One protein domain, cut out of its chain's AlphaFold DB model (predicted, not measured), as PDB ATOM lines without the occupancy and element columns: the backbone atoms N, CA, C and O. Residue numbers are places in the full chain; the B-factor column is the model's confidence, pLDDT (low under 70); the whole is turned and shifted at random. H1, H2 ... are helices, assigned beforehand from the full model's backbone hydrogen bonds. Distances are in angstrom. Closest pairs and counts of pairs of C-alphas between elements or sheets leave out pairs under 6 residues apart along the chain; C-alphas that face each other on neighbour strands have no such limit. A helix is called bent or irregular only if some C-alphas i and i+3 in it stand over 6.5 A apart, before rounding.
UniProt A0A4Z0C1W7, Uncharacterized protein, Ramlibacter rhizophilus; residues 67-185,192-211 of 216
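AT A GLANCE: This is residues 67 to 185 and 192 to 211 of the 216 residues of an uncharacterized protein of Ramlibacter rhizophilus (UniProt A0A4Z0C1W7). A long helix, H2, runs through the middle of the domain, with H1 and H3 beside it in a three-helix bundle that goes up and down, each helix running against the one before it. H4 crosses the first part of H2, H5 turns off from H4, and H5 and H8 run on the side of H2 away from H1 and H3, where H8 packs on its later part; the short H6 and H7 sit by the first part of H3. The printed part has 139 residues, with eight named helices in the order H1 to H8 and no named strand, and its class is all helix. The whole is compact, with a radius of gyration of the C-alphas of 15.1 A and spans of 44 by 32 by 23 A.

IN THESE COORDINATES: H2, residues 91 to 111, is 30.2 A long, from C-alpha 91 at (-5.181, 54.028, 43.342) to C-alpha 111 at (-18.119, 27.748, 36.194). H1 is residues 75 to 87, 18.3 A, and begins with C-alpha 75 at (-12.369, 40.897, 34.142). H3 is residues 115 to 129, 23.7 A. H4 is residues 134 to 150, 21.5 A. H5 is residues 152 to 165, 19.9 A. H6, residues 173 to 176, and H7, residues 180 to 183, have four residues each. H8 is residues 199 to 209, 15.2 A, and ends with C-alpha 209 at (-13.487, 33.431, 51.654). H3 and H4 are irregular, but only just: C-alphas 118 and 121 are 6.7 A apart, and C-alphas 147 and 150 are 6.8 A apart.

HOW THE PARTS SIT: H2 and H3 are the hubs, touching 4 helices each. H1 and H2 form a helical hairpin at a shallow tilt of 14 degrees, opposite ways; their closest C-alphas, Pro 75 and Ala 101, are 4.5 A apart. H2 and H3 form another at 11 degrees, closest at C-alphas 109 and 118, 4.9 A. H1 touches H3, closest at C-alphas 79 and 128, 6.4 A. Residues 91 to 99 of H2 touch H4 only just about perpendicular, at 70.4 degrees, closest at C-alphas 95 and 143, 5.1 A. Residues 103 to 110 of H2 touch H8 at a steep tilt of 47 degrees, closest at C-alphas 107 and 203, 6.8 A. H4 touches H5 at 87 degrees, closest at C-alphas 147 and 155, 4.6 A. H3 touches H6, closest at C-alphas 117 and 175, 5.4 A. H3 only just touches H7, with 3 pairs of C-alphas within 8 A, closest at C-alphas 116 and 180, 6.2 A. In H1, H2, H5 and H8 every O i to N i+4 pair is within hydrogen-bond range; H3 has 7 of 11 and H4 12 of 13, while H6 and H7 are too short for such a pair.

THE WHOLE: The two C-alphas farthest apart, Arg 153 and Ala 185, are 50.2 A apart. Residues 186 to 191 are not printed, with 13.8 A between C-alphas 185 and 192. Of the links printed whole, H5 to H6 is short and the others are tight. Residue 185 alone is under pLDDT 70.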
ATOM      1  N   ALA A  67     -19.414  52.097  41.639       97.06
ATOM      2  CA  ALA A  67     -20.845  52.313  41.443       97.06
ATOM      3  C   ALA A  67     -21.264  52.290  39.960       97.06
ATOM      4  O   ALA A  67     -22.413  51.975  39.669       97.06
ATOM      5  N   ASP A  68     -20.335  52.568  39.041       98.06
ATOM      6  CA  ASP A  68     -20.576  52.534  37.593       98.06
ATOM      7  C   ASP A  68     -20.257  51.162  36.978       98.06
ATOM      8  O   ASP A  68     -20.479  50.932  35.783       98.06
ATOM      9  N   ALA A  69     -19.699  50.241  37.772       98.38
ATOM     10  CA  ALA A  69     -19.444  48.885  37.323       98.38
ATOM     11  C   ALA A  69     -20.770  48.166  37.036       98.38
ATOM     12  O   ALA A  69     -21.779  48.370  37.709       98.38
ATOM     13  N   ARG A  70     -20.763  47.291  36.030       98.38
ATOM     14  CA  ARG A  70     -21.930  46.492  35.630       98.38
ATOM     15  C   ARG A  70     -21.575  45.009  35.662       98.38
ATOM     16  O   ARG A  70     -20.445  44.670  35.309       98.38
ATOM     17  N   PRO A  71     -22.525  44.109  35.968       98.19
ATOM     18  CA  PRO A  71     -22.259  42.671  35.991       98.19
ATOM     19  C   PRO A  71     -21.943  42.093  34.600       98.19
ATOM     20  O   PRO A  71     -21.494  40.957  34.484       98.19
ATOM     21  N   THR A  72     -22.154  42.869  33.534       98.44
ATOM     22  CA  THR A  72     -21.787  42.539  32.150       98.44
ATOM     23  C   THR A  72     -20.334  42.888  31.806       98.44
ATOM     24  O   THR A  72     -19.854  42.473  30.754       98.44
ATOM     25  N   MET A  73     -19.620  43.635  32.661       98.62
ATOM     26  CA  MET A  73     -18.198  43.941  32.468       98.62
ATOM     27  C   MET A  73     -17.345  42.730  32.842       98.62
ATOM     28  O   MET A  73     -17.392  42.239  33.971       98.62
ATOM     29  N   THR A  74     -16.535  42.266  31.897       98.75
ATOM     30  CA  THR A  74     -15.642  41.122  32.101       98.75
ATOM     31  C   THR A  74     -14.381  41.530  32.879       98.75
ATOM     32  O   THR A  74     -14.020  42.710  32.896       98.75
ATOM     33  N   PRO A  75     -13.643  40.593  33.503       98.75
ATOM     34  CA  PRO A  75     -12.369  40.897  34.142       98.75
ATOM     35  C   PRO A  75     -11.364  41.587  33.214       98.75
ATOM     36  O   PRO A  75     -10.791  42.581  33.657       98.75
ATOM     37  N   PRO A  76     -11.179  41.181  31.940       98.75
ATOM     38  CA  PRO A  76     -10.401  41.975  30.992       98.75
ATOM     39  C   PRO A  76     -10.865  43.434  30.872       98.75
ATOM     40  O   PRO A  76     -10.024  44.330  30.946       98.75
ATOM     41  N   ASP A  77     -12.176  43.695  30.765       98.81
ATOM     42  CA  ASP A  77     -12.720  45.063  30.704       98.81
ATOM     43  C   ASP A  77     -12.368  45.848  31.972       98.81
ATOM     44  O   ASP A  77     -11.816  46.946  31.903       98.81
ATOM     45  N   LEU A  78     -12.614  45.263  33.147       98.81
ATOM     46  CA  LEU A  78     -12.294  45.877  34.438       98.81
ATOM     47  C   LEU A  78     -10.791  46.149  34.580       98.81
ATOM     48  O   LEU A  78     -10.400  47.190  35.101       98.81
ATOM     49  N   HIS A  79      -9.931  45.272  34.060       98.62
ATOM     50  CA  HIS A  79      -8.487  45.490  34.026       98.62
ATOM     51  C   HIS A  79      -8.081  46.664  33.115       98.62
ATOM     52  O   HIS A  79      -7.086  47.336  33.405       98.62
ATOM     53  N   THR A  80      -8.858  46.991  32.073       98.62
ATOM     54  CA  THR A  80      -8.655  48.245  31.323       98.62
ATOM     55  C   THR A  80      -8.944  49.478  32.183       98.62
ATOM     56  O   THR A  80      -8.115  50.390  32.219       98.62
ATOM     57  N   ALA A  81     -10.020  49.457  32.979       98.69
ATOM     58  CA  ALA A  81     -10.338  50.532  33.920       98.69
ATOM     59  C   ALA A  81      -9.290  50.655  35.040       98.69
ATOM     60  O   ALA A  81      -8.879  51.761  35.385       98.69
ATOM     61  N   VAL A  82      -8.795  49.529  35.575       98.75
ATOM     62  CA  VAL A  82      -7.700  49.510  36.565       98.75
ATOM     63  C   VAL A  82      -6.475  50.237  36.018       98.75
ATOM     64  O   VAL A  82      -5.905  51.085  36.708       98.75
ATOM     65  N   ARG A  83      -6.078  49.936  34.775       98.62
ATOM     66  CA  ARG A  83      -4.943  50.605  34.129       98.62
ATOM     67  C   ARG A  83      -5.174  52.106  34.004       98.62
ATOM     68  O   ARG A  83      -4.290  52.876  34.374       98.62
ATOM     69  N   ALA A  84      -6.355  52.506  33.538       98.62
ATOM     70  CA  ALA A  84      -6.722  53.912  33.411       98.62
ATOM     71  C   ALA A  84      -6.680  54.637  34.769       98.62
ATOM     72  O   ALA A  84      -6.162  55.747  34.861       98.62
ATOM     73  N   CYS A  85      -7.140  53.998  35.849       98.81
ATOM     74  CA  CYS A  85      -7.075  54.574  37.192       98.81
ATOM     75  C   CYS A  85      -5.643  54.716  37.716       98.81
ATOM     76  O   CYS A  85      -5.304  55.746  38.294       98.81
ATOM     77  N   ILE A  86      -4.768  53.732  37.486       98.56
ATOM     78  CA  ILE A  86      -3.353  53.830  37.886       98.56
ATOM     79  C   ILE A  86      -2.660  54.983  37.148       98.56
ATOM     80  O   ILE A  86      -1.939  55.765  37.772       98.56
ATOM     81  N   GLN A  87      -2.923  55.130  35.847       98.06
ATOM     82  CA  GLN A  87      -2.410  56.240  35.037       98.06
ATOM     83  C   GLN A  87      -2.902  57.600  35.552       98.06
ATOM     84  O   GLN A  87      -2.118  58.543  35.626       98.06
ATOM     85  N   ALA A  88      -4.157  57.677  35.996       98.44
ATOM     86  CA  ALA A  88      -4.741  58.866  36.615       98.44
ATOM     87  C   ALA A  88      -4.331  59.086  38.088       98.44
ATOM     88  O   ALA A  88      -4.775  60.044  38.705       98.44
ATOM     89  N   ARG A  89      -3.475  58.227  38.666       98.12
ATOM     90  CA  ARG A  89      -3.082  58.232  40.093       98.12
ATOM     91  C   ARG A  89      -4.231  57.957  41.079       98.12
ATOM     92  O   ARG A  89      -4.064  58.171  42.280       98.12
ATOM     93  N   GLU A  90      -5.329  57.385  40.601       98.56
ATOM     94  CA  GLU A  90      -6.537  57.028  41.353       98.56
ATOM     95  C   GLU A  90      -6.444  55.602  41.927       98.56
ATOM     96  O   GLU A  90      -7.157  54.677  41.527       98.56
ATOM     97  N   PHE A  91      -5.512  55.379  42.858       98.31
ATOM     98  CA  PHE A  91      -5.181  54.028  43.342       98.31
ATOM     99  C   PHE A  91      -6.289  53.355  44.154       98.31
ATOM    100  O   PHE A  91      -6.401  52.130  44.114       98.31
ATOM    101  N   ASP A  92      -7.120  54.117  44.864       97.31
ATOM    102  CA  ASP A  92      -8.250  53.552  45.610       97.31
ATOM    103  C   ASP A  92      -9.325  53.003  44.669       97.31
ATOM    104  O   ASP A  92      -9.834  51.896  44.868       97.31
ATOM    105  N   ARG A  93      -9.615  53.739  43.592       98.56
ATOM    106  CA  ARG A  93     -10.528  53.296  42.532       98.56
ATOM    107  C   ARG A  93      -9.959  52.088  41.799       98.56
ATOM    108  O   ARG A  93     -10.650  51.081  41.650       98.56
ATOM    109  N   ALA A  94      -8.671  52.137  41.453       98.62
ATOM    110  CA  ALA A  94      -7.965  51.006  40.858       98.62
ATOM    111  C   ALA A  94      -8.050  49.752  41.741       98.62
ATOM    112  O   ALA A  94      -8.354  48.674  41.238       98.62
ATOM    113  N   ALA A  95      -7.835  49.874  43.055       98.50
ATOM    114  CA  ALA A  95      -7.899  48.746  43.978       98.50
ATOM    115  C   ALA A  95      -9.301  48.125  44.049       98.50
ATOM    116  O   ALA A  95      -9.424  46.903  43.995       98.50
ATOM    117  N   ARG A  96     -10.360  48.941  44.109       98.50
ATOM    118  CA  ARG A  96     -11.751  48.450  44.116       98.50
ATOM    119  C   ARG A  96     -12.080  47.665  42.848       98.50
ATOM    120  O   ARG A  96     -12.575  46.543  42.937       98.50
ATOM    121  N   LEU A  97     -11.751  48.221  41.684       98.81
ATOM    122  CA  LEU A  97     -11.968  47.560  40.395       98.81
ATOM    123  C   LEU A  97     -11.098  46.307  40.238       98.81
ATOM    124  O   LEU A  97     -11.554  45.305  39.693       98.81
ATOM    125  N   PHE A  98      -9.875  46.324  40.768       98.62
ATOM    126  CA  PHE A  98      -8.976  45.173  40.758       98.62
ATOM    127  C   PHE A  98      -9.514  44.015  41.610       98.62
ATOM    128  O   PHE A  98      -9.472  42.863  41.177       98.62
ATOM    129  N   VAL A  99     -10.058  44.295  42.799       98.19
ATOM    130  CA  VAL A  99     -10.693  43.260  43.636       98.19
ATOM    131  C   VAL A  99     -11.980  42.746  42.984       98.19
ATOM    132  O   VAL A  99     -12.197  41.533  42.983       98.19
ATOM    133  N   LEU A 100     -12.786  43.621  42.364       98.69
ATOM    134  CA  LEU A 100     -13.971  43.206  41.602       98.69
ATOM    135  C   LEU A 100     -13.596  42.259  40.448       98.69
ATOM    136  O   LEU A 100     -14.140  41.159  40.345       98.69
ATOM    137  N   ALA A 101     -12.613  42.634  39.624       98.69
ATOM    138  CA  ALA A 101     -12.103  41.777  38.554       98.69
ATOM    139  C   ALA A 101     -11.596  40.434  39.104       98.69
ATOM    140  O   ALA A 101     -11.853  39.375  38.530       98.69
ATOM    141  N   GLY A 102     -10.925  40.467  40.258       98.38
ATOM    142  CA  GLY A 102     -10.408  39.286  40.939       98.38
ATOM    143  C   GLY A 102     -11.486  38.320  41.436       98.38
ATOM    144  O   GLY A 102     -11.272  37.104  41.366       98.38
ATOM    145  N   VAL A 103     -12.623  38.813  41.938       98.50
ATOM    146  CA  VAL A 103     -13.730  37.943  42.371       98.50
ATOM    147  C   VAL A 103     -14.509  37.404  41.172       98.50
ATOM    148  O   VAL A 103     -14.826  36.215  41.154       98.50
ATOM    149  N   TYR A 104     -14.718  38.214  40.131       98.81
ATOM    150  CA  TYR A 104     -15.348  37.775  38.881       98.81
ATOM    151  C   TYR A 104     -14.521  36.699  38.171       98.81
ATOM    152  O   TYR A 104     -15.062  35.657  37.814       98.81
ATOM    153  N   ALA A 105     -13.198  36.860  38.080       98.75
ATOM    154  CA  ALA A 105     -12.326  35.831  37.514       98.75
ATOM    155  C   ALA A 105     -12.351  34.518  38.319       98.75
ATOM    156  O   ALA A 105     -12.286  33.431  37.752       98.75
ATOM    157  N   ARG A 106     -12.475  34.580  39.651       98.69
ATOM    158  CA  ARG A 106     -12.609  33.370  40.484       98.69
ATOM    159  C   ARG A 106     -13.960  32.695  40.313       98.69
ATOM    160  O   ARG A 106     -14.013  31.471  40.292       98.69
ATOM    161  N   PHE A 107     -15.029  33.476  40.195       98.75
ATOM    162  CA  PHE A 107     -16.357  32.959  39.892       98.75
ATOM    163  C   PHE A 107     -16.370  32.272  38.523       98.75
ATOM    164  O   PHE A 107     -16.826  31.138  38.407       98.75
ATOM    165  N   ASP A 108     -15.775  32.909  37.514       98.62
ATOM    166  CA  ASP A 108     -15.625  32.347  36.173       98.62
ATOM    167  C   ASP A 108     -14.846  31.031  36.187       98.62
ATOM    168  O   ASP A 108     -15.318  30.045  35.628       98.62
ATOM    169  N   ALA A 109     -13.730  30.960  36.917       98.44
ATOM    170  CA  ALA A 109     -12.964  29.723  37.063       98.44
ATOM    171  C   ALA A 109     -13.769  28.595  37.735       98.44
ATOM    172  O   ALA A 109     -13.506  27.424  37.498       98.44
ATOM    173  N   LYS A 110     -14.774  28.905  38.564       98.25
ATOM    174  CA  LYS A 110     -15.649  27.877  39.150       98.25
ATOM    175  C   LYS A 110     -16.700  27.350  38.179       98.25
ATOM    176  O   LYS A 110     -17.138  26.217  38.358       98.25
ATOM    177  N   ARG A 111     -17.102  28.142  37.182       96.81
ATOM    178  CA  ARG A 111     -18.119  27.748  36.194       96.81
ATOM    179  C   ARG A 111     -17.552  27.309  34.851       96.81
ATOM    180  O   ARG A 111     -18.299  26.710  34.093       96.81
ATOM    181  N   VAL A 112     -16.287  27.588  34.538       96.75
ATOM    182  CA  VAL A 112     -15.616  27.085  33.327       96.75
ATOM    183  C   VAL A 112     -15.152  25.648  33.548       96.75
ATOM    184  O   VAL A 112     -14.451  25.362  34.520       96.75
ATOM    185  N   ALA A 113     -15.545  24.756  32.636       95.19
ATOM    186  CA  ALA A 113     -15.305  23.320  32.749       95.19
ATOM    187  C   ALA A 113     -13.828  22.936  32.576       95.19
ATOM    188  O   ALA A 113     -13.352  22.058  33.290       95.19
ATOM    189  N   ASP A 114     -13.107  23.604  31.669       93.81
ATOM    190  CA  ASP A 114     -11.684  23.360  31.403       93.81
ATOM    191  C   ASP A 114     -10.811  23.929  32.543       93.81
ATOM    192  O   ASP A 114     -10.722  25.153  32.693       93.81
ATOM    193  N   PRO A 115     -10.118  23.094  33.341       94.56
ATOM    194  CA  PRO A 115      -9.257  23.573  34.421       94.56
ATOM    195  C   PRO A 115      -8.035  24.359  33.935       94.56
ATOM    196  O   PRO A 115      -7.510  25.199  34.670       94.56
ATOM    197  N   SER A 116      -7.566  24.119  32.708       93.94
ATOM    198  CA  SER A 116      -6.421  24.842  32.146       93.94
ATOM    199  C   SER A 116      -6.751  26.317  31.883       93.94
ATOM    200  O   SER A 116      -5.897  27.189  32.047       93.94
ATOM    201  N   ALA A 117      -8.021  26.620  31.597       95.56
ATOM    202  CA  ALA A 117      -8.524  27.975  31.412       95.56
ATOM    203  C   ALA A 117      -8.448  28.827  32.691       95.56
ATOM    204  O   ALA A 117      -8.364  30.056  32.623       95.56
ATOM    205  N   HIS A 118      -8.448  28.205  33.877       97.00
ATOM    206  CA  HIS A 118      -8.523  28.910  35.167       97.00
ATOM    207  C   HIS A 118      -7.312  29.828  35.412       97.00
ATOM    208  O   HIS A 118      -7.402  30.794  36.176       97.00
ATOM    209  N   GLY A 119      -6.194  29.579  34.717       96.25
ATOM    210  CA  GLY A 119      -5.003  30.433  34.713       96.25
ATOM    211  C   GLY A 119      -5.233  31.852  34.173       96.25
ATOM    212  O   GLY A 119      -4.468  32.758  34.518       96.25
ATOM    213  N   ALA A 120      -6.321  32.086  33.430       97.50
ATOM    214  CA  ALA A 120      -6.621  33.369  32.790       97.50
ATOM    215  C   ALA A 120      -6.634  34.543  33.779       97.50
ATOM    216  O   ALA A 120      -6.096  35.613  33.500       97.50
ATOM    217  N   GLY A 121      -7.185  34.337  34.981       97.56
ATOM    218  CA  GLY A 121      -7.211  35.374  36.016       97.56
ATOM    219  C   GLY A 121      -5.807  35.794  36.468       97.56
ATOM    220  O   GLY A 121      -5.546  36.977  36.688       97.56
ATOM    221  N   ARG A 122      -4.864  34.847  36.573       97.62
ATOM    222  CA  ARG A 122      -3.464  35.159  36.901       97.62
ATOM    223  C   ARG A 122      -2.776  35.864  35.736       97.62
ATOM    224  O   ARG A 122      -2.049  36.827  35.983       97.62
ATOM    225  N   ALA A 123      -3.016  35.407  34.510       97.44
ATOM    226  CA  ALA A 123      -2.460  36.021  33.310       97.44
ATOM    227  C   ALA A 123      -2.894  37.492  33.179       97.44
ATOM    228  O   ALA A 123      -2.039  38.354  32.987       97.44
ATOM    229  N   LEU A 124      -4.171  37.809  33.429       97.56
ATOM    230  CA  LEU A 124      -4.679  39.190  33.440       97.56
ATOM    231  C   LEU A 124      -3.985  40.082  34.474       97.56
ATOM    232  O   LEU A 124      -3.654  41.230  34.175       97.56
ATOM    233  N   ILE A 125      -3.724  39.568  35.681       97.38
ATOM    234  CA  ILE A 125      -2.985  40.315  36.710       97.38
ATOM    235  C   ILE A 125      -1.568  40.632  36.220       97.38
ATOM    236  O   ILE A 125      -1.114  41.769  36.361       97.38
ATOM    237  N   ILE A 126      -0.875  39.650  35.638       97.12
ATOM    238  CA  ILE A 126       0.484  39.829  35.110       97.12
ATOM    239  C   ILE A 126       0.473  40.848  33.967       97.12
ATOM    240  O   ILE A 126       1.211  41.827  34.033       97.12
ATOM    241  N   GLN A 127      -0.402  40.670  32.976       94.88
ATOM    242  CA  GLN A 127      -0.556  41.571  31.830       94.88
ATOM    243  C   GLN A 127      -0.886  43.005  32.261       94.88
ATOM    244  O   GLN A 127      -0.362  43.963  31.701       94.88
ATOM    245  N   THR A 128      -1.739  43.159  33.272       94.50
ATOM    246  CA  THR A 128      -2.137  44.475  33.780       94.50
ATOM    247  C   THR A 128      -1.002  45.167  34.512       94.50
ATOM    248  O   THR A 128      -0.816  46.368  34.356       94.50
ATOM    249  N   THR A 129      -0.270  44.436  35.351       94.31
ATOM    250  CA  THR A 129       0.674  45.045  36.297       94.31
ATOM    251  C   THR A 129       2.104  45.138  35.778       94.31
ATOM    252  O   THR A 129       2.876  45.930  36.315       94.31
ATOM    253  N   SER A 130       2.468  44.388  34.735       95.06
ATOM    254  CA  SER A 130       3.826  44.371  34.173       95.06
ATOM    255  C   SER A 130       4.271  45.718  33.599       95.06
ATOM    256  O   SER A 130       5.458  46.026  33.636       95.06
ATOM    257  N   ALA A 131       3.329  46.532  33.116       91.31
ATOM    258  CA  ALA A 131       3.606  47.845  32.538       91.31
ATOM    259  C   ALA A 131       3.825  48.956  33.584       91.31
ATOM    260  O   ALA A 131       4.179  50.076  33.219       91.31
ATOM    261  N   PHE A 132       3.598  48.679  34.874       95.62
ATOM    262  CA  PHE A 132       3.647  49.690  35.931       95.62
ATOM    263  C   PHE A 132       4.926  49.625  36.764       95.62
ATOM    264  O   PHE A 132       5.523  48.566  36.977       95.62
ATOM    265  N   SER A 133       5.326  50.786  37.291       98.06
ATOM    266  CA  SER A 133       6.491  50.899  38.164       98.06
ATOM    267  C   SER A 133       6.331  50.054  39.438       98.06
ATOM    268  O   SER A 133       5.231  49.638  39.814       98.06
ATOM    269  N   ALA A 134       7.438  49.769  40.132       97.94
ATOM    270  CA  ALA A 134       7.372  49.113  41.442       97.94
ATOM    271  C   ALA A 134       6.509  49.918  42.434       97.94
ATOM    272  O   ALA A 134       5.611  49.353  43.052       97.94
ATOM    273  N   SER A 135       6.699  51.241  42.479       98.31
ATOM    274  CA  SER A 135       5.923  52.140  43.340       98.31
ATOM    275  C   SER A 135       4.418  52.079  43.049       98.31
ATOM    276  O   SER A 135       3.610  51.994  43.971       98.31
ATOM    277  N   ASP A 136       4.011  52.051  41.780       98.50
ATOM    278  CA  ASP A 136       2.586  51.982  41.428       98.50
ATOM    279  C   ASP A 136       1.959  50.644  41.815       98.50
ATOM    280  O   ASP A 136       0.835  50.601  42.322       98.50
ATOM    281  N   ARG A 137       2.701  49.546  41.631       98.38
ATOM    282  CA  ARG A 137       2.276  48.213  42.073       98.38
ATOM    283  C   ARG A 137       2.124  48.147  43.593       98.38
ATOM    284  O   ARG A 137       1.147  47.577  44.073       98.38
ATOM    285  N   GLU A 138       3.030  48.766  44.345       98.38
ATOM    286  CA  GLU A 138       2.937  48.872  45.806       98.38
ATOM    287  C   GLU A 138       1.722  49.694  46.249       98.38
ATOM    288  O   GLU A 138       0.996  49.276  47.154       98.38
ATOM    289  N   ARG A 139       1.440  50.822  45.586       98.50
ATOM    290  CA  ARG A 139       0.260  51.651  45.887       98.50
ATOM    291  C   ARG A 139      -1.051  50.920  45.598       98.50
ATOM    292  O   ARG A 139      -1.965  50.980  46.422       98.50
ATOM    293  N   LEU A 140      -1.133  50.193  44.481       98.44
ATOM    294  CA  LEU A 140      -2.274  49.323  44.183       98.44
ATOM    295  C   LEU A 140      -2.426  48.241  45.261       98.44
ATOM    296  O   LEU A 140      -3.518  48.053  45.797       98.44
ATOM    297  N   ALA A 141      -1.333  47.560  45.619       97.50
ATOM    298  CA  ALA A 141      -1.342  46.513  46.636       97.50
ATOM    299  C   ALA A 141      -1.789  47.041  48.009       97.50
ATOM    300  O   ALA A 141      -2.571  46.380  48.688       97.50
ATOM    301  N   ALA A 142      -1.353  48.239  48.404       97.50
ATOM    302  CA  ALA A 142      -1.808  48.888  49.630       97.50
ATOM    303  C   ALA A 142      -3.324  49.158  49.612       97.50
ATOM    304  O   ALA A 142      -4.000  48.925  50.613       97.50
ATOM    305  N   GLY A 143      -3.876  49.591  48.474       97.44
ATOM    306  CA  GLY A 143      -5.326  49.732  48.300       97.44
ATOM    307  C   GLY A 143      -6.071  48.408  48.450       97.44
ATOM    308  O   GLY A 143      -7.058  48.329  49.179       97.44
ATOM    309  N   VAL A 144      -5.563  47.337  47.837       96.62
ATOM    310  CA  VAL A 144      -6.155  45.994  47.961       96.62
ATOM    311  C   VAL A 144      -6.133  45.505  49.412       96.62
ATOM    312  O   VAL A 144      -7.122  44.943  49.877       96.62
ATOM    313  N   LYS A 145      -5.046  45.740  50.156       94.69
ATOM    314  CA  LYS A 145      -4.944  45.340  51.569       94.69
ATOM    315  C   LYS A 145      -5.963  46.047  52.469       94.69
ATOM    316  O   LYS A 145      -6.578  45.383  53.306       94.69
ATOM    317  N   ARG A 146      -6.227  47.342  52.238       93.75
ATOM    318  CA  ARG A 146      -7.313  48.075  52.923       93.75
ATOM    319  C   ARG A 146      -8.660  47.387  52.734       93.75
ATOM    320  O   ARG A 146      -9.366  47.150  53.711       93.75
ATOM    321  N   LEU A 147      -8.974  46.990  51.500       93.00
ATOM    322  CA  LEU A 147     -10.209  46.266  51.173       93.00
ATOM    323  C   LEU A 147     -10.239  44.836  51.741       93.00
ATOM    324  O   LEU A 147     -11.316  44.311  52.005       93.00
ATOM    325  N   ALA A 148      -9.079  44.215  51.967       87.25
ATOM    326  CA  ALA A 148      -8.944  42.855  52.499       87.25
ATOM    327  C   ALA A 148      -8.998  42.758  54.042       87.25
ATOM    328  O   ALA A 148      -8.699  41.695  54.603       87.25
ATOM    329  N   GLY A 149      -9.379  43.846  54.722       83.25
ATOM    330  CA  GLY A 149      -9.676  43.864  56.156       83.25
ATOM    331  C   GLY A 149      -8.764  44.739  57.013       83.25
ATOM    332  O   GLY A 149      -9.005  44.828  58.214       83.25
ATOM    333  N   GLU A 150      -7.753  45.409  56.443       90.25
ATOM    334  CA  GLU A 150      -6.968  46.406  57.196       90.25
ATOM    335  C   GLU A 150      -7.800  47.660  57.528       90.25
ATOM    336  O   GLU A 150      -7.565  48.300  58.550       90.25
ATOM    337  N   ASP A 151      -8.811  47.980  56.712       92.44
ATOM    338  CA  ASP A 151      -9.798  49.023  56.992       92.44
ATOM    339  C   ASP A 151     -11.212  48.429  56.937       92.44
ATOM    340  O   ASP A 151     -11.796  48.224  55.867       92.44
ATOM    341  N   ARG A 152     -11.787  48.162  58.116       92.25
ATOM    342  CA  ARG A 152     -13.115  47.540  58.247       92.25
ATOM    343  C   ARG A 152     -14.221  48.374  57.595       92.25
ATOM    344  O   ARG A 152     -15.142  47.801  57.015       92.25
ATOM    345  N   ARG A 153     -14.149  49.709  57.663       93.69
ATOM    346  CA  ARG A 153     -15.183  50.588  57.092       93.69
ATOM    347  C   ARG A 153     -15.147  50.517  55.570       93.69
ATOM    348  O   ARG A 153     -16.195  50.371  54.939       93.69
ATOM    349  N   GLN A 154     -13.956  50.597  54.982       93.56
ATOM    350  CA  GLN A 154     -13.803  50.484  53.531       93.56
ATOM    351  C   GLN A 154     -14.166  49.093  53.020       93.56
ATOM    352  O   GLN A 154     -14.863  48.994  52.011       93.56
ATOM    353  N   GLN A 155     -13.761  48.041  53.733       94.56
ATOM    354  CA  GLN A 155     -14.148  46.669  53.416       94.56
ATOM    355  C   GLN A 155     -15.672  46.502  53.430       94.56
ATOM    356  O   GLN A 155     -16.238  45.994  52.466       94.56
ATOM    357  N   GLN A 156     -16.356  46.960  54.484       94.50
ATOM    358  CA  GLN A 156     -17.810  46.824  54.593       94.50
ATOM    359  C   GLN A 156     -18.541  47.579  53.473       94.50
ATOM    360  O   GLN A 156     -19.453  47.022  52.862       94.50
ATOM    361  N   ALA A 157     -18.107  48.804  53.158       94.44
ATOM    362  CA  ALA A 157     -18.666  49.581  52.053       94.44
ATOM    363  C   ALA A 157     -18.449  48.890  50.696       94.44
ATOM    364  O   ALA A 157     -19.386  48.763  49.912       94.44
ATOM    365  N   PHE A 158     -17.235  48.394  50.435       96.25
ATOM    366  CA  PHE A 158     -16.918  47.642  49.220       96.25
ATOM    367  C   PHE A 158     -17.782  46.381  49.087       96.25
ATOM    368  O   PHE A 158     -18.408  46.162  48.054       96.25
ATOM    369  N   CYS A 159     -17.883  45.588  50.153       96.81
ATOM    370  CA  CYS A 159     -18.694  44.376  50.176       96.81
ATOM    371  C   CYS A 159     -20.180  44.649  49.929       96.81
ATOM    372  O   CYS A 159     -20.817  43.903  49.189       96.81
ATOM    373  N   ALA A 160     -20.737  45.720  50.501       96.38
ATOM    374  CA  ALA A 160     -22.122  46.109  50.244       96.38
ATOM    375  C   ALA A 160     -22.357  46.431  48.757       96.38
ATOM    376  O   ALA A 160     -23.331  45.953  48.179       96.38
ATOM    377  N   GLN A 161     -21.436  47.163  48.122       96.81
ATOM    378  CA  GLN A 161     -21.522  47.480  46.693       96.81
ATOM    379  C   GLN A 161     -21.415  46.221  45.819       96.81
ATOM    380  O   GLN A 161     -22.215  46.033  44.907       96.81
ATOM    381  N   VAL A 162     -20.478  45.314  46.118       97.00
ATOM    382  CA  VAL A 162     -20.317  44.072  45.340       97.00
ATOM    383  C   VAL A 162     -21.523  43.136  45.496       97.00
ATOM    384  O   VAL A 162     -21.917  42.487  44.529       97.00
ATOM    385  N   ARG A 163     -22.167  43.098  46.672       95.94
ATOM    386  CA  ARG A 163     -23.435  42.368  46.862       95.94
ATOM    387  C   ARG A 163     -24.547  42.901  45.975       95.94
ATOM    388  O   ARG A 163     -25.249  42.105  45.365       95.94
ATOM    389  N   GLN A 164     -24.697  44.224  45.914       96.06
ATOM    390  CA  GLN A 164     -25.709  44.873  45.077       96.06
ATOM    391  C   GLN A 164     -25.460  44.624  43.588       96.06
ATOM    392  O   GLN A 164     -26.411  44.442  42.835       96.06
ATOM    393  N   LEU A 165     -24.191  44.587  43.175       97.00
ATOM    394  CA  LEU A 165     -23.810  44.318  41.792       97.00
ATOM    395  C   LEU A 165     -24.130  42.877  41.361       97.00
ATOM    396  O   LEU A 165     -24.557  42.647  40.231       97.00
ATOM    397  N   GLY A 166     -23.935  41.916  42.268       97.12
ATOM    398  CA  GLY A 166     -24.250  40.509  42.040       97.12
ATOM    399  C   GLY A 166     -23.245  39.771  41.149       97.12
ATOM    400  O   GLY A 166     -22.130  40.235  40.881       97.12
ATOM    401  N   VAL A 167     -23.651  38.569  40.731       98.06
ATOM    402  CA  VAL A 167     -22.831  37.657  39.924       98.06
ATOM    403  C   VAL A 167     -22.595  38.182  38.500       98.06
ATOM    404  O   VAL A 167     -23.431  38.916  37.968       98.06
ATOM    405  N   PRO A 168     -21.500  37.757  37.844       98.31
ATOM    406  CA  PRO A 168     -21.285  37.966  36.415       98.31
ATOM    407  C   PRO A 168     -22.482  37.586  35.529       98.31
ATOM    408  O   PRO A 168     -22.996  36.472  35.609       98.31
ATOM    409  N   GLN A 169     -22.854  38.477  34.607       97.88
ATOM    410  CA  GLN A 169     -23.932  38.305  33.618       97.88
ATOM    411  C   GLN A 169     -23.383  38.269  32.184       97.88
ATOM    412  O   GLN A 169     -23.868  38.939  31.275       97.88
ATOM    413  N   TYR A 170     -22.318  37.497  31.981       96.75
ATOM    414  CA  TYR A 170     -21.693  37.278  30.676       96.75
ATOM    415  C   TYR A 170     -21.238  35.822  30.531       96.75
ATOM    416  O   TYR A 170     -21.088  35.100  31.521       96.75
ATOM    417  N   LEU A 171     -20.967  35.385  29.300       95.50
ATOM    418  CA  LEU A 171     -20.228  34.147  29.028       95.50
ATOM    419  C   LEU A 171     -18.720  34.447  29.126       95.50
ATOM    420  O   LEU A 171     -18.271  35.370  28.442       95.50
ATOM    421  N   PRO A 172     -17.914  33.723  29.932       96.69
ATOM    422  CA  PRO A 172     -16.516  34.067  30.192       96.69
ATOM    423  C   PRO A 172     -15.606  33.635  29.033       96.69
ATOM    424  O   PRO A 172     -14.687  32.837  29.201       96.69
ATOM    425  N   ARG A 173     -15.861  34.164  27.829       95.00
ATOM    426  CA  ARG A 173     -15.144  33.809  26.594       95.00
ATOM    427  C   ARG A 173     -13.640  34.016  26.735       95.00
ATOM    428  O   ARG A 173     -12.895  33.128  26.354       95.00
ATOM    429  N   TYR A 174     -13.228  35.109  27.382       96.81
ATOM    430  CA  TYR A 174     -11.820  35.420  27.647       96.81
ATOM    431  C   TYR A 174     -11.082  34.305  28.398       96.81
ATOM    432  O   TYR A 174      -9.882  34.132  28.205       96.81
ATOM    433  N   MET A 175     -11.793  33.581  29.269       97.19
ATOM    434  CA  MET A 175     -11.258  32.475  30.052       97.19
ATOM    435  C   MET A 175     -11.367  31.176  29.267       97.19
ATOM    436  O   MET A 175     -10.374  30.479  29.126       97.19
ATOM    437  N   ILE A 176     -12.533  30.887  28.684       94.62
ATOM    438  CA  ILE A 176     -12.746  29.687  27.859       94.62
ATOM    439  C   ILE A 176     -11.700  29.611  26.736       94.62
ATOM    440  O   ILE A 176     -11.102  28.567  26.525       94.62
ATOM    441  N   GLN A 177     -11.427  30.730  26.060       93.06
ATOM    442  CA  GLN A 177     -10.447  30.827  24.971       93.06
ATOM    443  C   GLN A 177      -8.991  30.832  25.458       93.06
ATOM    444  O   GLN A 177      -8.078  30.686  24.654       93.06
ATOM    445  N   HIS A 178      -8.759  31.003  26.759       94.19
ATOM    446  CA  HIS A 178      -7.431  30.874  27.351       94.19
ATOM    447  C   HIS A 178      -7.047  29.409  27.613       94.19
ATOM    448  O   HIS A 178      -5.864  29.097  27.713       94.19
ATOM    449  N   GLY A 179      -8.034  28.520  27.747       91.38
ATOM    450  CA  GLY A 179      -7.812  27.098  27.989       91.38
ATOM    451  C   GLY A 179      -7.235  26.362  26.783       91.38
ATOM    452  O   GLY A 179      -7.455  26.744  25.630       91.38
ATOM    453  N   VAL A 180      -6.508  25.275  27.041       86.00
ATOM    454  CA  VAL A 180      -5.901  24.449  25.987       86.00
ATOM    455  C   VAL A 180      -6.957  23.748  25.138       86.00
ATOM    456  O   VAL A 180      -6.718  23.499  23.955       86.00
ATOM    457  N   ASP A 181      -8.144  23.488  25.694       84.88
ATOM    458  CA  ASP A 181      -9.234  22.855  24.952       84.88
ATOM    459  C   ASP A 181      -9.700  23.729  23.785       84.88
ATOM    460  O   ASP A 181     -10.088  23.194  22.742       84.88
ATOM    461  N   ALA A 182      -9.586  25.058  23.908       82.75
ATOM    462  CA  ALA A 182      -9.915  26.012  22.849       82.75
ATOM    463  C   ALA A 182      -8.979  25.928  21.632       82.75
ATOM    464  O   ALA A 182      -9.330  26.418  20.560       82.75
ATOM    465  N   LEU A 183      -7.811  25.296  21.776       82.25
ATOM    466  CA  LEU A 183      -6.879  25.024  20.679       82.25
ATOM    467  C   LEU A 183      -7.200  23.707  19.954       82.25
ATOM    468  O   LEU A 183      -6.606  23.407  18.919       82.25
ATOM    469  N   SER A 184      -8.124  22.902  20.485       79.25
ATOM    470  CA  SER A 184      -8.481  21.608  19.914       79.25
ATOM    471  C   SER A 184      -9.613  21.723  18.888       79.25
ATOM    472  O   SER A 184     -10.558  22.492  19.051       79.25
ATOM    473  N   ALA A 185      -9.604  20.854  17.872       66.56
ATOM    474  CA  ALA A 185     -10.730  20.703  16.941       66.56
ATOM    475  C   ALA A 185     -12.025  20.183  17.612       66.56
ATOM    476  O   ALA A 185     -13.066  20.102  16.968       66.56
ATOM    477  N   ALA A 192     -18.482  24.130  27.567       88.50
ATOM    478  CA  ALA A 192     -17.493  25.064  28.098       88.50
ATOM    479  C   ALA A 192     -17.754  25.440  29.568       88.50
ATOM    480  O   ALA A 192     -16.858  25.947  30.247       88.50
ATOM    481  N   LEU A 193     -18.978  25.207  30.054       94.00
ATOM    482  CA  LEU A 193     -19.396  25.500  31.416       94.00
ATOM    483  C   LEU A 193     -19.791  24.229  32.172       94.00
ATOM    484  O   LEU A 193     -20.349  23.298  31.598       94.00
ATOM    485  N   VAL A 194     -19.536  24.228  33.477       93.88
ATOM    486  CA  VAL A 194     -20.014  23.204  34.411       93.88
ATOM    487  C   VAL A 194     -21.544  23.267  34.492       93.88
ATOM    488  O   VAL A 194     -22.111  24.350  34.634       93.88
ATOM    489  N   ALA A 195     -22.212  22.113  34.434       90.25
ATOM    490  CA  ALA A 195     -23.656  21.992  34.621       90.25
ATOM    491  C   ALA A 195     -23.995  20.721  35.432       90.25
ATOM    492  O   ALA A 195     -23.513  19.645  35.070       90.25
ATOM    493  N   PRO A 196     -24.823  20.809  36.497       93.25
ATOM    494  CA  PRO A 196     -25.405  22.028  37.078       93.25
ATOM    495  C   PRO A 196     -24.353  22.908  37.786       93.25
ATOM    496  O   PRO A 196     -23.340  22.406  38.266       93.25
ATOM    497  N   PHE A 197     -24.600  24.220  37.869       95.88
ATOM    498  CA  PHE A 197     -23.733  25.176  38.570       95.88
ATOM    499  C   PHE A 197     -24.544  26.031  39.550       95.88
ATOM    500  O   PHE A 197     -25.420  26.791  39.139       95.88
ATOM    501  N   ASP A 198     -24.236  25.914  40.843       97.62
ATOM    502  CA  ASP A 198     -24.856  26.711  41.904       97.62
ATOM    503  C   ASP A 198     -24.149  28.070  42.027       97.62
ATOM    504  O   ASP A 198     -23.155  28.239  42.742       97.62
ATOM    505  N   ALA A 199     -24.647  29.040  41.260       97.31
ATOM    506  CA  ALA A 199     -24.095  30.387  41.216       97.31
ATOM    507  C   ALA A 199     -24.168  31.093  42.577       97.31
ATOM    508  O   ALA A 199     -23.202  31.748  42.973       97.31
ATOM    509  N   ASP A 200     -25.270  30.935  43.309       97.00
ATOM    510  CA  ASP A 200     -25.503  31.648  44.564       97.00
ATOM    511  C   ASP A 200     -24.594  31.128  45.679       97.00
ATOM    512  O   ASP A 200     -23.985  31.927  46.407       97.00
ATOM    513  N   ALA A 201     -24.417  29.807  45.778       97.44
ATOM    514  CA  ALA A 201     -23.499  29.209  46.743       97.44
ATOM    515  C   ALA A 201     -22.045  29.604  46.453       97.44
ATOM    516  O   ALA A 201     -21.315  30.009  47.366       97.44
ATOM    517  N   VAL A 202     -21.615  29.547  45.187       98.12
ATOM    518  CA  VAL A 202     -20.251  29.941  44.799       98.12
ATOM    519  C   VAL A 202     -20.016  31.427  45.047       98.12
ATOM    520  O   VAL A 202     -18.972  31.799  45.590       98.12
ATOM    521  N   TRP A 203     -20.972  32.285  44.690       97.75
ATOM    522  CA  TRP A 203     -20.862  33.723  44.914       97.75
ATOM    523  C   TRP A 203     -20.759  34.050  46.402       97.75
ATOM    524  O   TRP A 203     -19.833  34.747  46.819       97.75
ATOM    525  N   SER A 204     -21.643  33.482  47.221       96.12
ATOM    526  CA  SER A 204     -21.636  33.658  48.678       96.12
ATOM    527  C   SER A 204     -20.332  33.167  49.312       96.12
ATOM    528  O   SER A 204     -19.750  33.835  50.175       96.12
ATOM    529  N   HIS A 205     -19.812  32.031  48.840       97.19
ATOM    530  CA  HIS A 205     -18.525  31.514  49.286       97.19
ATOM    531  C   HIS A 205     -17.377  32.466  48.933       97.19
ATOM    532  O   HIS A 205     -16.562  32.776  49.796       97.19
ATOM    533  N   LEU A 206     -17.305  32.974  47.701       97.19
ATOM    534  CA  LEU A 206     -16.235  33.889  47.288       97.19
ATOM    535  C   LEU A 206     -16.287  35.229  48.033       97.19
ATOM    536  O   LEU A 206     -15.242  35.797  48.357       97.19
ATOM    537  N   GLN A 207     -17.482  35.722  48.354       95.00
ATOM    538  CA  GLN A 207     -17.621  36.915  49.182       95.00
ATOM    539  C   GLN A 207     -17.002  36.727  50.570       95.00
ATOM    540  O   GLN A 207     -16.246  37.589  51.021       95.00
ATOM    541  N   SER A 208     -17.257  35.597  51.226       94.38
ATOM    542  CA  SER A 208     -16.724  35.333  52.568       94.38
ATOM    543  C   SER A 208     -15.255  34.888  52.563       94.38
ATOM    544  O   SER A 208     -14.475  35.359  53.387       94.38
ATOM    545  N   SER A 209     -14.831  34.029  51.634       94.00
ATOM    546  CA  SER A 209     -13.487  33.431  51.654       94.00
ATOM    547  C   SER A 209     -12.430  34.275  50.943       94.00
ATOM    548  O   SER A 209     -11.308  34.410  51.437       94.00
ATOM    549  N   TYR A 210     -12.777  34.872  49.799       93.06
ATOM    550  CA  TYR A 210     -11.838  35.661  49.003       93.06
ATOM    551  C   TYR A 210     -11.862  37.139  49.390       93.06
ATOM    552  O   TYR A 210     -10.808  37.707  49.676       93.06
ATOM    553  N   MET A 211     -13.046  37.756  49.431       92.00
ATOM    554  CA  MET A 211     -13.175  39.182  49.769       92.00
ATOM    555  C   MET A 211     -13.236  39.441  51.280       92.00
ATOM    556  O   MET A 211     -13.102  40.589  51.706       92.00
TER     557      MET A 211